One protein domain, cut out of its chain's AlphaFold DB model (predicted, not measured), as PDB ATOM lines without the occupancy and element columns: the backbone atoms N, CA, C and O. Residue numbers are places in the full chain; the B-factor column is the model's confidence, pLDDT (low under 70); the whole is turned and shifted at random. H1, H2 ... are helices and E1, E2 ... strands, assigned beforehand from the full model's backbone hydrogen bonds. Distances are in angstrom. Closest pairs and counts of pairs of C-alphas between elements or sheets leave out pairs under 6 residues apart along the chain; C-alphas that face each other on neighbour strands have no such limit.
ATOM      1  N   GLU A   4     -32.369 -17.895  26.444       90.56
ATOM      2  CA  GLU A   4     -31.308 -18.537  25.670       90.56
ATOM      3  C   GLU A   4     -31.880 -19.253  24.440       90.56
ATOM      4  O   GLU A   4     -31.387 -19.049  23.324       90.56
ATOM      5  N   ASP A   5     -32.985 -19.977  24.612       92.50
ATOM      6  CA  ASP A   5     -33.780 -20.602  23.559       92.50
ATOM      7  C   ASP A   5     -34.219 -19.566  22.521       92.50
ATOM      8  O   ASP A   5     -34.027 -19.739  21.312       92.50
ATOM      9  N   ALA A   6     -34.785 -18.445  22.982       91.50
ATOM     10  CA  ALA A   6     -35.265 -17.384  22.103       91.50
ATOM     11  C   ALA A   6     -34.124 -16.785  21.262       91.50
ATOM     12  O   ALA A   6     -34.272 -16.560  20.053       91.50
ATOM     13  N   LEU A   7     -32.955 -16.577  21.874       94.00
ATOM     14  CA  LEU A   7     -31.766 -16.073  21.194       94.00
ATOM     15  C   LEU A   7     -31.211 -17.087  20.186       94.00
ATOM     16  O   LEU A   7     -30.819 -16.706  19.076       94.00
ATOM     17  N   ALA A   8     -31.198 -18.374  20.530       93.75
ATOM     18  CA  ALA A   8     -30.787 -19.449  19.633       93.75
ATOM     19  C   ALA A   8     -31.700 -19.527  18.398       93.75
ATOM     20  O   ALA A   8     -31.207 -19.549  17.264       93.75
ATOM     21  N   VAL A   9     -33.020 -19.457  18.596       90.88
ATOM     22  CA  VAL A   9     -34.011 -19.396  17.510       90.88
ATOM     23  C   VAL A   9     -33.766 -18.178  16.620       90.88
ATOM     24  O   VAL A   9     -33.713 -18.303  15.393       90.88
ATOM     25  N   GLN A  10     -33.546 -17.000  17.209       94.56
ATOM     26  CA  GLN A  10     -33.298 -15.775  16.453       94.56
ATOM     27  C   GLN A  10     -32.016 -15.865  15.608       94.56
ATOM     28  O   GLN A  10     -32.015 -15.485  14.430       94.56
ATOM     29  N   ARG A  11     -30.929 -16.404  16.172       96.12
ATOM     30  CA  ARG A  11     -29.663 -16.640  15.459       96.12
ATOM     31  C   ARG A  11     -29.849 -17.617  14.299       96.12
ATOM     32  O   ARG A  11     -29.387 -17.341  13.189       96.12
ATOM     33  N   ALA A  12     -30.572 -18.715  14.518       93.94
ATOM     34  CA  ALA A  12     -30.880 -19.688  13.477       93.94
ATOM     35  C   ALA A  12     -31.691 -19.056  12.334       93.94
ATOM     36  O   ALA A  12     -31.340 -19.216  11.163       93.94
ATOM     37  N   LEU A  13     -32.724 -18.268  12.650       94.69
ATOM     38  CA  LEU A  13     -33.517 -17.544  11.653       94.69
ATOM     39  C   LEU A  13     -32.682 -16.530  10.866       94.69
ATOM     40  O   LEU A  13     -32.819 -16.444   9.645       94.69
ATOM     41  N   ARG A  14     -31.780 -15.795  11.528       97.00
ATOM     42  CA  ARG A  14     -30.864 -14.859  10.861       97.00
ATOM     43  C   ARG A  14     -29.961 -15.586   9.861       97.00
ATOM     44  O   ARG A  14     -29.842 -15.137   8.722       97.00
ATOM     45  N   LYS A  15     -29.401 -16.739  10.243       97.31
ATOM     46  CA  LYS A  15     -28.604 -17.591   9.344       97.31
ATOM     47  C   LYS A  15     -29.424 -18.080   8.147       97.31
ATOM     48  O   LYS A  15     -28.959 -17.984   7.014       97.31
ATOM     49  N   LYS A  16     -30.657 -18.555   8.369       97.38
ATOM     50  CA  LYS A  16     -31.556 -18.991   7.284       97.38
ATOM     51  C   LYS A  16     -31.866 -17.852   6.309       97.38
ATOM     52  O   LYS A  16     -31.749 -18.045   5.104       97.38
ATOM     53  N   ARG A  17     -32.191 -16.657   6.816       97.19
ATOM     54  CA  ARG A  17     -32.433 -15.454   5.997       97.19
ATOM     55  C   ARG A  17     -31.214 -15.046   5.180       97.19
ATOM     56  O   ARG A  17     -31.361 -14.656   4.026       97.19
ATOM     57  N   PHE A  18     -30.019 -15.127   5.761       98.00
ATOM     58  CA  PHE A  18     -28.776 -14.845   5.047       98.00
ATOM     59  C   PHE A  18     -28.579 -15.812   3.872       98.00
ATOM     60  O   PHE A  18     -28.409 -15.372   2.740       98.00
ATOM     61  N   LEU A  19     -28.709 -17.121   4.112       98.00
ATOM     62  CA  LEU A  19     -28.619 -18.135   3.056       98.00
ATOM     63  C   LEU A  19     -29.693 -17.939   1.975       98.00
ATOM     64  O   LEU A  19     -29.387 -17.993   0.787       98.00
ATOM     65  N   ALA A  20     -30.934 -17.644   2.358       96.81
ATOM     66  CA  ALA A  20     -31.996 -17.375   1.394       96.81
ATOM     67  C   ALA A  20     -31.702 -16.138   0.527       96.81
ATOM     68  O   ALA A  20     -31.964 -16.148  -0.675       96.81
ATOM     69  N   ASN A  21     -31.090 -15.098   1.104       96.88
ATOM     70  CA  ASN A  21     -30.654 -13.917   0.356       96.88
ATOM     71  C   ASN A  21     -29.551 -14.209  -0.666       96.88
ATOM     72  O   ASN A  21     -29.504 -13.535  -1.694       96.88
ATOM     73  N   LEU A  22     -28.710 -15.213  -0.408       96.62
ATOM     74  CA  LEU A  22     -27.709 -15.716  -1.353       96.62
ATOM     75  C   LEU A  22     -28.310 -16.620  -2.447       96.62
ATOM     76  O   LEU A  22     -27.579 -17.144  -3.278       96.62
ATOM     77  N   GLY A  23     -29.634 -16.813  -2.464       93.81
ATOM     78  CA  GLY A  23     -30.335 -17.603  -3.478       93.81
ATOM     79  C   GLY A  23     -30.535 -19.076  -3.114       93.81
ATOM     80  O   GLY A  23     -31.098 -19.828  -3.911       93.81
ATOM     81  N   PHE A  24     -30.131 -19.508  -1.916       96.00
ATOM     82  CA  PHE A  24     -30.422 -20.862  -1.451       96.00
ATOM     83  C   PHE A  24     -31.908 -21.019  -1.096       96.00
ATOM     84  O   PHE A  24     -32.536 -20.119  -0.541       96.00
ATOM     85  N   LYS A  25     -32.468 -22.203  -1.363       95.94
ATOM     86  CA  LYS A  25     -33.797 -22.604  -0.879       95.94
ATOM     87  C   LYS A  25     -33.630 -23.277   0.477       95.94
ATOM     88  O   LYS A  25     -33.102 -24.384   0.558       95.94
ATOM     89  N   VAL A  26     -34.032 -22.602   1.547       96.81
ATOM     90  CA  VAL A  26     -33.704 -23.007   2.920       96.81
ATOM     91  C   VAL A  26     -34.938 -23.549   3.621       96.81
ATOM     92  O   VAL A  26     -35.931 -22.840   3.740       96.81
ATOM     93  N   LEU A  27     -34.870 -24.778   4.139       96.19
ATOM     94  CA  LEU A  27     -35.964 -25.352   4.924       96.19
ATOM     95  C   LEU A  27     -36.228 -24.495   6.171       96.19
ATOM     96  O   LEU A  27     -35.367 -24.335   7.047       96.19
ATOM     97  N   LEU A  28     -37.434 -23.945   6.266       95.81
ATOM     98  CA  LEU A  28     -37.839 -23.088   7.368       95.81
ATOM     99  C   LEU A  28     -38.480 -23.903   8.487       95.81
ATOM    100  O   LEU A  28     -37.986 -23.845   9.613       95.81
ATOM    101  N   LYS A  29     -39.531 -24.654   8.155       95.06
ATOM    102  CA  LYS A  29     -40.332 -25.455   9.084       95.06
ATOM    103  C   LYS A  29     -41.106 -26.541   8.337       95.06
ATOM    104  O   LYS A  29     -41.285 -26.442   7.124       95.06
ATOM    105  N   TYR A  30     -41.584 -27.523   9.084       96.00
ATOM    106  CA  TYR A  30     -42.692 -28.369   8.663       96.00
ATOM    107  C   TYR A  30     -43.980 -27.771   9.224       96.00
ATOM    108  O   TYR A  30     -43.987 -27.253  10.340       96.00
ATOM    109  N   GLU A  31     -45.040 -27.761   8.426       95.25
ATOM    110  CA  GLU A  31     -46.349 -27.280   8.858       95.25
ATOM    111  C   GLU A  31     -47.441 -28.198   8.312       95.25
ATOM    112  O   GLU A  31     -47.412 -28.603   7.148       95.25
ATOM    113  N   ARG A  32     -48.426 -28.500   9.160       95.62
ATOM    114  CA  ARG A  32     -49.669 -29.171   8.786       95.62
ATOM    115  C   ARG A  32     -50.830 -28.225   9.038       95.62
ATOM    116  O   ARG A  32     -50.962 -27.687  10.135       95.62
ATOM    117  N   LYS A  33     -51.688 -28.054   8.035       90.81
ATOM    118  CA  LYS A  33     -52.933 -27.293   8.170       90.81
ATOM    119  C   LYS A  33     -54.124 -28.234   8.400       90.81
ATOM    120  O   LYS A  33     -54.054 -29.406   8.014       90.81
ATOM    121  N   PRO A  34     -55.218 -27.754   9.021       94.69
ATOM    122  CA  PRO A  34     -56.457 -28.520   9.117       94.69
ATOM    123  C   PRO A  34     -56.904 -29.024   7.738       94.69
ATOM    124  O   PRO A  34     -56.857 -28.283   6.759       94.69
ATOM    125  N   GLY A  35     -57.295 -30.297   7.658       93.62
ATOM    126  CA  GLY A  35     -57.675 -30.951   6.400       93.62
ATOM    127  C   GLY A  35     -56.513 -31.529   5.581       93.62
ATOM    128  O   GLY A  35     -56.758 -32.164   4.562       93.62
ATOM    129  N   TRP A  36     -55.254 -31.362   6.004       93.00
ATOM    130  CA  TRP A  36     -54.116 -31.996   5.334       93.00
ATOM    131  C   TRP A  36     -53.839 -33.403   5.873       93.00
ATOM    132  O   TRP A  36     -53.839 -33.646   7.088       93.00
ATOM    133  N   ASN A  37     -53.505 -34.311   4.954       90.81
ATOM    134  CA  ASN A  37     -53.134 -35.698   5.257       90.81
ATOM    135  C   ASN A  37     -51.738 -35.833   5.898       90.81
ATOM    136  O   ASN A  37     -51.416 -36.889   6.430       90.81
ATOM    137  N   GLY A  38     -50.916 -34.779   5.880       91.88
ATOM    138  CA  GLY A  38     -49.566 -34.794   6.441       91.88
ATOM    139  C   GLY A  38     -48.960 -33.400   6.587       91.88
ATOM    140  O   GLY A  38     -49.591 -32.392   6.262       91.88
ATOM    141  N   GLU A  39     -47.733 -33.353   7.103       95.56
ATOM    142  CA  GLU A  39     -46.921 -32.137   7.165       95.56
ATOM    143  C   GLU A  39     -46.230 -31.868   5.828       95.56
ATOM    144  O   GLU A  39     -45.710 -32.788   5.192       95.56
ATOM    145  N   LEU A  40     -46.169 -30.596   5.428       94.44
ATOM    146  CA  LEU A  40     -45.390 -30.166   4.269       94.44
ATOM    147  C   LEU A  40     -44.172 -29.339   4.700       94.44
ATOM    148  O   LEU A  40     -44.263 -28.533   5.633       94.44
ATOM    149  N   PRO A  41     -43.023 -29.507   4.021       95.50
ATOM    150  CA  PRO A  41     -41.843 -28.691   4.254       95.50
ATOM    151  C   PRO A  41     -41.994 -27.322   3.582       95.50
ATOM    152  O   PRO A  41     -42.087 -27.228   2.360       95.50
ATOM    153  N   PHE A  42     -41.941 -26.253   4.371       96.69
ATOM    154  CA  PHE A  42     -41.900 -24.881   3.869       96.69
ATOM    155  C   PHE A  42     -40.460 -24.397   3.742       96.69
ATOM    156  O   PHE A  42     -39.666 -24.487   4.685       96.69
ATOM    157  N   TYR A  43     -40.135 -23.829   2.588       97.31
ATOM    158  CA  TYR A  43     -38.827 -23.293   2.251       97.31
ATOM    159  C   TYR A  43     -38.881 -21.773   2.149       97.31
ATOM    160  O   TYR A  43     -39.770 -21.215   1.516       97.31
ATOM    161  N   MET A  44     -37.888 -21.110   2.739       97.75
ATOM    162  CA  MET A  44     -37.605 -19.698   2.523       97.75
ATOM    163  C   MET A  44     -36.668 -19.549   1.325       97.75
ATOM    164  O   MET A  44     -35.634 -20.220   1.254       97.75
ATOM    165  N   PHE A  45     -37.002 -18.651   0.407       97.62
ATOM    166  CA  PHE A  45     -36.181 -18.342  -0.759       97.62
ATOM    167  C   PHE A  45     -36.364 -16.881  -1.174       97.62
ATOM    168  O   PHE A  45     -37.375 -16.248  -0.867       97.62
ATOM    169  N   LYS A  46     -35.370 -16.334  -1.878       97.81
ATOM    170  CA  LYS A  46     -35.470 -15.013  -2.499       97.81
ATOM    171  C   LYS A  46     -36.048 -15.153  -3.901       97.81
ATOM    172  O   LYS A  46     -35.472 -15.851  -4.736       97.81
ATOM    173  N   CYS A  47     -37.175 -14.497  -4.162       97.38
ATOM    174  CA  CYS A  47     -37.753 -14.466  -5.499       97.38
ATOM    175  C   CYS A  47     -36.807 -13.737  -6.461       97.38
ATOM    176  O   CYS A  47     -36.334 -12.638  -6.167       97.38
ATOM    177  N   GLN A  48     -36.527 -14.325  -7.623       95.44
ATOM    178  CA  GLN A  48     -35.666 -13.686  -8.619       95.44
ATOM    179  C   GLN A  48     -36.371 -12.551  -9.373       95.44
ATOM    180  O   GLN A  48     -35.678 -11.647  -9.834       95.44
ATOM    181  N   ASN A  49     -37.706 -12.556  -9.429       97.25
ATOM    182  CA  ASN A  49     -38.503 -11.507 -10.058       97.25
ATOM    183  C   ASN A  49     -38.679 -10.295  -9.117       97.25
ATOM    184  O   ASN A  49     -37.977  -9.297  -9.260       97.25
ATOM    185  N   CYS A  50     -39.509 -10.407  -8.070       97.31
ATOM    186  CA  CYS A  50     -39.810  -9.287  -7.160       97.31
ATOM    187  C   CYS A  50     -38.765  -9.039  -6.051       97.31
ATOM    188  O   CYS A  50     -38.920  -8.120  -5.254       97.31
ATOM    189  N   LYS A  51     -37.703  -9.856  -5.963       97.12
ATOM    190  CA  LYS A  51     -36.595  -9.754  -4.980       97.12
ATOM    191  C   LYS A  51     -36.974  -9.921  -3.502       97.12
ATOM    192  O   LYS A  51     -36.077  -9.882  -2.655       97.12
ATOM    193  N   LEU A  52     -38.245 -10.169  -3.186       97.75
ATOM    194  CA  LEU A  52     -38.721 -10.410  -1.825       97.75
ATOM    195  C   LEU A  52     -38.298 -11.792  -1.310       97.75
ATOM    196  O   LEU A  52     -38.221 -12.768  -2.064       97.75
ATOM    197  N   LEU A  53     -38.030 -11.868  -0.004       97.62
ATOM    198  CA  LEU A  53     -37.917 -13.139   0.706       97.62
ATOM    199  C   LEU A  53     -39.321 -13.656   0.993       97.62
ATOM    200  O   LEU A  53     -40.075 -13.030   1.732       97.62
ATOM    201  N   VAL A  54     -39.642 -14.813   0.436       97.44
ATOM    202  CA  VAL A  54     -40.958 -15.439   0.550       97.44
ATOM    203  C   VAL A  54     -40.820 -16.869   1.063       97.44
ATOM    204  O   VAL A  54     -39.714 -17.415   1.134       97.44
ATOM    205  N   CYS A  55     -41.941 -17.458   1.474       96.88
ATOM    206  CA  CYS A  55     -42.008 -18.836   1.945       96.88
ATOM    207  C   CYS A  55     -43.077 -19.597   1.169       96.88
ATOM    208  O   CYS A  55     -44.189 -19.099   1.026       96.88
ATOM    209  N   ASP A  56     -42.744 -20.802   0.723       97.31
ATOM    210  CA  ASP A  56     -43.686 -21.697   0.051       97.31
ATOM    211  C   ASP A  56     -43.268 -23.163   0.248       97.31
ATOM    212  O   ASP A  56     -42.157 -23.435   0.715       97.31
ATOM    213  N   TYR A  57     -44.142 -24.107  -0.084       95.38
ATOM    214  CA  TYR A  57     -43.839 -25.537  -0.103       95.38
ATOM    215  C   TYR A  57     -43.704 -26.052  -1.549       95.38
ATOM    216  O   TYR A  57     -44.207 -25.416  -2.469       95.38
ATOM    217  N   PRO A  58     -43.007 -27.178  -1.796       95.44
ATOM    218  CA  PRO A  58     -42.857 -27.715  -3.146       95.44
ATOM    219  C   PRO A  58     -44.194 -28.157  -3.748       95.44
ATOM    220  O   PRO A  58     -44.883 -29.012  -3.190       95.44
ATOM    221  N   HIS A  59     -44.515 -27.620  -4.921       94.38
ATOM    222  CA  HIS A  59     -45.693 -27.970  -5.712       94.38
ATOM    223  C   HIS A  59     -45.323 -28.898  -6.861       94.38
ATOM    224  O   HIS A  59     -44.225 -28.801  -7.399       94.38
ATOM    225  N   GLY A  60     -46.263 -29.740  -7.296       92.12
ATOM    226  CA  GLY A  60     -46.074 -30.658  -8.423       92.12
ATOM    227  C   GLY A  60     -45.462 -32.013  -8.044       92.12
ATOM    228  O   GLY A  60     -45.243 -32.321  -6.873       92.12
ATOM    229  N   PHE A  61     -45.223 -32.838  -9.067       89.62
ATOM    230  CA  PHE A  61     -44.615 -34.167  -8.933       89.62
ATOM    231  C   PHE A  61     -43.127 -34.069  -8.602       89.62
ATOM    232  O   PHE A  61     -42.483 -33.111  -9.025       89.62
ATOM    233  N   GLU A  62     -42.581 -35.058  -7.884       86.19
ATOM    234  CA  GLU A  62     -41.218 -35.030  -7.327       86.19
ATOM    235  C   GLU A  62     -40.141 -34.596  -8.339       86.19
ATOM    236  O   GLU A  62     -39.205 -33.881  -7.980       86.19
ATOM    237  N   GLU A  63     -40.270 -34.996  -9.604       88.12
ATOM    238  CA  GLU A  63     -39.309 -34.752 -10.685       88.12
ATOM    239  C   GLU A  63     -39.385 -33.341 -11.279       88.12
ATOM    240  O   GLU A  63     -38.471 -32.920 -11.985       88.12
ATOM    241  N   ARG A  64     -40.487 -32.626 -11.042       90.50
ATOM    242  CA  ARG A  64     -40.786 -31.300 -11.608       90.50
ATOM    243  C   ARG A  64     -41.332 -30.352 -10.549       90.50
ATOM    244  O   ARG A  64     -42.209 -29.532 -10.828       90.50
ATOM    245  N   GLN A  65     -40.855 -30.519  -9.321       94.94
ATOM    246  CA  GLN A  65     -41.297 -29.692  -8.220       94.94
ATOM    247  C   GLN A  65     -40.861 -28.235  -8.422       94.94
ATOM    248  O   GLN A  65     -39.807 -27.942  -8.990       94.94
ATOM    249  N   TYR A  66     -41.681 -27.304  -7.950       96.38
ATOM    250  CA  TYR A  66     -41.386 -25.875  -7.987       96.38
ATOM    251  C   TYR A  66     -41.876 -25.184  -6.719       96.38
ATOM    252  O   TYR A  66     -42.759 -25.680  -6.022       96.38
ATOM    253  N   LEU A  67     -41.295 -24.026  -6.422       97.06
ATOM    254  CA  LEU A  67     -41.801 -23.084  -5.426       97.06
ATOM    255  C   LEU A  67     -42.452 -21.913  -6.157       97.06
ATOM    256  O   LEU A  67     -41.920 -21.444  -7.164       97.06
ATOM    257  N   SER A  68     -43.581 -21.436  -5.658       97.88
ATOM    258  CA  SER A  68     -44.306 -20.294  -6.195       97.88
ATOM    259  C   SER A  68     -44.078 -19.071  -5.317       97.88
ATOM    260  O   SER A  68     -44.197 -19.118  -4.094       97.88
ATOM    261  N   CYS A  69     -43.755 -17.935  -5.926       97.44
ATOM    262  CA  CYS A  69     -43.755 -16.672  -5.206       97.44
ATOM    263  C   CYS A  69     -45.209 -16.223  -4.968       97.44
ATOM    264  O   CYS A  69     -45.903 -15.964  -5.950       97.44
ATOM    265  N   PRO A  70     -45.680 -16.080  -3.715       95.88
ATOM    266  CA  PRO A  70     -47.053 -15.645  -3.445       95.88
ATOM    267  C   PRO A  70     -47.318 -14.194  -3.877       95.88
ATOM    268  O   PRO A  70     -48.461 -13.831  -4.111       95.88
ATOM    269  N   GLU A  71     -46.264 -13.384  -4.021       96.81
ATOM    270  CA  GLU A  71     -46.373 -11.953  -4.330       96.81
ATOM    271  C   GLU A  71     -46.500 -11.666  -5.832       96.81
ATOM    272  O   GLU A  71     -47.209 -10.752  -6.235       96.81
ATOM    273  N   CYS A  72     -45.788 -12.418  -6.678       97.19
ATOM    274  CA  CYS A  72     -45.754 -12.162  -8.126       97.19
ATOM    275  C   CYS A  72     -46.065 -13.386  -8.996       97.19
ATOM    276  O   CYS A  72     -46.050 -13.279 -10.218       97.19
ATOM    277  N   GLY A  73     -46.312 -14.556  -8.398       96.56
ATOM    278  CA  GLY A  73     -46.651 -15.791  -9.112       96.56
ATOM    279  C   GLY A  73     -45.482 -16.491  -9.816       96.56
ATOM    280  O   GLY A  73     -45.681 -17.559 -10.393       96.56
ATOM    281  N   GLU A  74     -44.271 -15.927  -9.764       97.06
ATOM    282  CA  GLU A  74     -43.075 -16.522 -10.371       97.06
ATOM    283  C   GLU A  74     -42.822 -17.937  -9.834       97.06
ATOM    284  O   GLU A  74     -42.812 -18.151  -8.615       97.06
ATOM    285  N   ARG A  75     -42.567 -18.893 -10.737       96.56
ATOM    286  CA  ARG A  75     -42.287 -20.291 -10.392       96.56
ATOM    287  C   ARG A  75     -40.799 -20.572 -10.478       96.56
ATOM    288  O   ARG A  75     -40.185 -20.437 -11.527       96.56
ATOM    289  N   ILE A  76     -40.229 -21.035  -9.377       94.62
ATOM    290  CA  ILE A  76     -38.806 -21.330  -9.271       94.62
ATOM    291  C   ILE A  76     -38.624 -22.836  -9.159       94.62
ATOM    292  O   ILE A  76     -39.162 -23.460  -8.245       94.62
ATOM    293  N   ASP A  77     -37.815 -23.402 -10.057       93.50
ATOM    294  CA  ASP A  77     -37.505 -24.834 -10.067       93.50
ATOM    295  C   ASP A  77     -36.985 -25.306  -8.702       93.50
ATOM    296  O   ASP A  77     -36.067 -24.720  -8.110       93.50
ATOM    297  N   PHE A  78     -37.574 -26.380  -8.194       92.81
ATOM    298  CA  PHE A  78     -37.217 -26.997  -6.930       92.81
ATOM    299  C   PHE A  78     -37.245 -28.508  -7.099       92.81
ATOM    300  O   PHE A  78     -38.236 -29.146  -6.806       92.81
ATOM    301  N   VAL A  79     -36.138 -29.117  -7.507       84.25
ATOM    302  CA  VAL A  79     -36.030 -30.582  -7.480       84.25
ATOM    303  C   VAL A  79     -35.053 -30.989  -6.389       84.25
ATOM    304  O   VAL A  79     -33.887 -30.572  -6.396       84.25
ATOM    305  N   ARG A  80     -35.516 -31.816  -5.441       82.31
ATOM    306  CA  ARG A  80     -34.662 -32.344  -4.367       82.31
ATOM    307  C   ARG A  80     -33.502 -33.124  -4.981       82.31
ATOM    308  O   ARG A  80     -33.677 -33.910  -5.909       82.31
ATOM    309  N   PHE A  81     -32.308 -32.946  -4.424       83.12
ATOM    310  CA  PHE A  81     -31.107 -33.623  -4.914       83.12
ATOM    311  C   PHE A  81     -31.249 -35.155  -4.912       83.12
ATOM    312  O   PHE A  81     -30.866 -35.817  -5.873       83.12
ATOM    313  N   SER A  82     -31.890 -35.711  -3.881       77.94
ATOM    314  CA  SER A  82     -32.205 -37.141  -3.804       77.94
ATOM    315  C   SER A  82     -33.079 -37.623  -4.965       77.94
ATOM    316  O   SER A  82     -32.852 -38.715  -5.477       77.94
ATOM    317  N   THR A  83     -34.043 -36.817  -5.415       82.50
ATOM    318  CA  THR A  83     -34.882 -37.147  -6.575       82.50
ATOM    319  C   THR A  83     -34.057 -37.166  -7.856       82.50
ATOM    320  O   THR A  83     -34.161 -38.114  -8.628       82.50
ATOM    321  N   LYS A  84     -33.145 -36.201  -8.042       81.56
ATOM    322  CA  LYS A  84     -32.218 -36.201  -9.188       81.56
ATOM    323  C   LYS A  84     -31.373 -37.477  -9.233       81.56
ATOM    324  O   LYS A  84     -31.221 -38.077 -10.293       81.56
ATOM    325  N   ILE A  85     -30.881 -37.925  -8.077       85.12
ATOM    326  CA  ILE A  85     -30.131 -39.180  -7.959       85.12
ATOM    327  C   ILE A  85     -31.007 -40.389  -8.323       85.12
ATOM    328  O   ILE A  85     -30.592 -41.223  -9.125       85.12
ATOM    329  N   LYS A  86     -32.227 -40.484  -7.776       83.88
ATOM    330  CA  LYS A  86     -33.167 -41.571  -8.105       83.88
ATOM    331  C   LYS A  86     -33.452 -41.637  -9.607       83.88
ATOM    332  O   LYS A  86     -33.402 -42.719 -10.187       83.88
ATOM    333  N   MET A  87     -33.699 -40.488 -10.239       81.81
ATOM    334  CA  MET A  87     -33.922 -40.400 -11.683       81.81
ATOM    335  C   MET A  87     -32.703 -40.885 -12.471       81.81
ATOM    336  O   MET A  87     -32.851 -41.672 -13.404       81.81
ATOM    337  N   PHE A  88     -31.496 -40.481 -12.070       86.38
ATOM    338  CA  PHE A  88     -30.258 -40.929 -12.706       86.38
ATOM    339  C   PHE A  88     -30.094 -42.456 -12.648       86.38
ATOM    340  O   PHE A  88     -29.854 -43.093 -13.674       86.38
ATOM    341  N   PHE A  89     -30.293 -43.066 -11.476       86.94
ATOM    342  CA  PHE A  89     -30.209 -44.522 -11.329       86.94
ATOM    343  C   PHE A  89     -31.328 -45.263 -12.070       86.94
ATOM    344  O   PHE A  89     -31.085 -46.343 -12.608       86.94
ATOM    345  N   SER A  90     -32.529 -44.683 -12.155       80.50
ATOM    346  CA  SER A  90     -33.623 -45.239 -12.956       80.50
ATOM    347  C   SER A  90     -33.235 -45.327 -14.436       80.50
ATOM    348  O   SER A  90     -33.316 -46.409 -15.024       80.50
ATOM    349  N   ILE A  91     -32.696 -44.243 -15.005       84.75
ATOM    350  CA  ILE A  91     -32.199 -44.209 -16.390       84.75
ATOM    351  C   ILE A  91     -31.072 -45.229 -16.583       84.75
ATOM    352  O   ILE A  91     -31.101 -46.006 -17.537       84.75
ATOM    353  N   LEU A  92     -30.109 -45.278 -15.660       88.25
ATOM    354  CA  LEU A  92     -28.996 -46.224 -15.730       88.25
ATOM    355  C   LEU A  92     -29.483 -47.681 -15.731       88.25
ATOM    356  O   LEU A  92     -29.021 -48.494 -16.533       88.25
ATOM    357  N   SER A  93     -30.457 -48.006 -14.877       83.06
ATOM    358  CA  SER A  93     -31.042 -49.347 -14.808       83.06
ATOM    359  C   SER A  93     -31.793 -49.723 -16.090       83.06
ATOM    360  O   SER A  93     -31.715 -50.868 -16.538       83.06
ATOM    361  N   LEU A  94     -32.470 -48.759 -16.724       84.56
ATOM    362  CA  LEU A  94     -33.182 -48.962 -17.982       84.56
ATOM    363  C   LEU A  94     -32.206 -49.253 -19.127       84.56
ATOM    364  O   LEU A  94     -32.405 -50.204 -19.882       84.56
ATOM    365  N   LEU A  95     -31.120 -48.483 -19.221       85.56
ATOM    366  CA  LEU A  95     -30.057 -48.712 -20.200       85.56
ATOM    367  C   LEU A  95     -29.409 -50.088 -20.013       85.56
ATOM    368  O   LEU A  95     -29.160 -50.791 -20.994       85.56
ATOM    369  N   PHE A  96     -29.193 -50.509 -18.764       84.00
ATOM    370  CA  PHE A  96     -28.684 -51.843 -18.461       84.00
ATOM    371  C   PHE A  96     -29.654 -52.941 -18.925       84.00
ATOM    372  O   PHE A  96     -29.234 -53.879 -19.602       84.00
ATOM    373  N   ARG A  97     -30.963 -52.799 -18.666       80.88
ATOM    374  CA  ARG A  97     -31.985 -53.743 -19.158       80.88
ATOM    375  C   ARG A  97     -32.012 -53.824 -20.683       80.88
ATOM    376  O   ARG A  97     -32.005 -54.924 -21.221       80.88
ATOM    377  N   LEU A  98     -31.984 -52.692 -21.386       79.44
ATOM    378  CA  LEU A  98     -31.978 -52.666 -22.855       79.44
ATOM    379  C   LEU A  98     -30.715 -53.303 -23.453       79.44
ATOM    380  O   LEU A  98     -30.785 -53.940 -24.503       79.44
ATOM    381  N   ARG A  99     -29.567 -53.174 -22.778       77.50
ATOM    382  CA  ARG A  99     -28.306 -53.810 -23.184       77.50
ATOM    383  C   ARG A  99     -28.330 -55.334 -23.021       77.50
ATOM    384  O   ARG A  99     -27.723 -56.022 -23.835       77.50
ATOM    385  N   PHE A 100     -29.015 -55.854 -22.002       63.69
ATOM    386  CA  PHE A 100     -29.074 -57.294 -21.711       63.69
ATOM    387  C   PHE A 100     -30.331 -58.005 -22.237       63.69
ATOM    388  O   PHE A 100     -30.325 -59.225 -22.323       63.69
ATOM    389  N   SER A 101     -31.368 -57.274 -22.655       60.16
ATOM    390  CA  SER A 101     -32.588 -57.826 -23.274       60.16
ATOM    391  C   SER A 101     -32.447 -58.125 -24.777       60.16
ATOM    392  O   SER A 101     -33.402 -58.586 -25.392       60.16
ATOM    393  N   ARG A 102     -31.290 -57.827 -25.387       58.28
ATOM    394  CA  ARG A 102     -30.966 -58.118 -26.799       58.28
ATOM    395  C   ARG A 102     -30.090 -59.375 -26.977       58.28
ATOM    396  O   ARG A 102     -29.369 -59.468 -27.967       58.28
TER     397      ARG A 102
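This is residues 4 to 102 of the 103 residues of an uncharacterized protein of Candidatus Nealsonbacteria bacterium CG_4_10_14_0_8_um_filter_37_14 (UniProt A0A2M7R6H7). A small body, made of a three-stranded antiparallel sheet and a separate short hairpin of two strands, has a helix reaching out from it at each end of the printed part. The first helix, H1, packs on one face of the sheet E1, E2, E3 with its residues 12 to 21 while its residues 4 to 11 stick out; at the other end residues 88 to 102, mostly the far part of H2, stick out as a long arm that is not on the sheet. The printed part has 99 residues, with two named helices and five named strands in the order H1, E1, E2, E3, E4, E5, H2; the sheets run E1 - E2 - E3 and E4 - E5, both antiparallel, and the class is mixed, helices and strands. The whole is loose, with a radius of gyration of the C-alphas of 18.0 A, and elongated, spanning 64 by 33 by 32 A.

Find C-alpha 4 at (-31.308, -18.537, 25.670); from there H1, residues 4 to 21, runs 25.7 A to C-alpha 21 at (-30.654, -13.917, 0.356), with z falling along the way. Next read E1, residues 26 to 31, 14.6 A long, and then E2, residues 40 to 46, the longest strand at 19.3 A. E3, residues 53 to 56, measures 10.3 A. E4, residues 66 to 68, and E5, residues 75 to 77, are short, at 6.5 A and 6.6 A. Then look for C-alpha 81 at (-31.107, -33.623, -4.914), where H2, residues 81 to 100, begins; it runs 29.1 A to C-alpha 100 at (-29.074, -57.294, -21.711).

Begin with the sheet E1, E2, E3, a meander, in which each strand is the antiparallel neighbour of the one before; E1 and E3 are its edge strands and E2 is the inner one. E1 and E2 form a hairpin at 147 degrees between their directions, and there you find N 28 and O 42 within hydrogen-bond range at 2.8 A, and N 44 and O 26 also at 2.8 A. E2 and E3 form a hairpin at 159 degrees, with N 43 and O 56 at 2.8 A. H1 is on this sheet at a height over the sheet of 11.6 A, in two layers, a helix on one face of a sheet. It lies over E1 and E2 and runs along the strands, at 16 degrees to E2 on the local plane. The closest C-alphas of H1 and E2 are those of Ala 20 and Phe 45, 4.8 A apart. Walk outward to the hairpin E4 and E5, at 154 degrees, where N 67 and O 76 are 2.9 A apart and N 76 and O 67 are 2.8 A apart. The closest C-alphas of E3 and E4 are those of Asp 56 and Leu 67, 6.0 A apart, and E2 and E4 are near each other, with 5 pairs of C-alphas within 10 A. H2 is not on the sheet E1, E2, E3, and it is apart from H1. In both H1 and H2 every O i to N i+4 pair is within hydrogen-bond range.

The C-alphas of Glu 4 and Arg 102, the two farthest apart, are 65.7 A from each other. Without the stretches that stand free, the body has 76 residues and spans 32 by 29 by 26 A. The printed part has no cut, and no link is long; those from H1 to E1 and from E5 to H2 are tight. The mean pLDDT of the printed part is 91.6, and confidence is under 70 at residues 100 to 102.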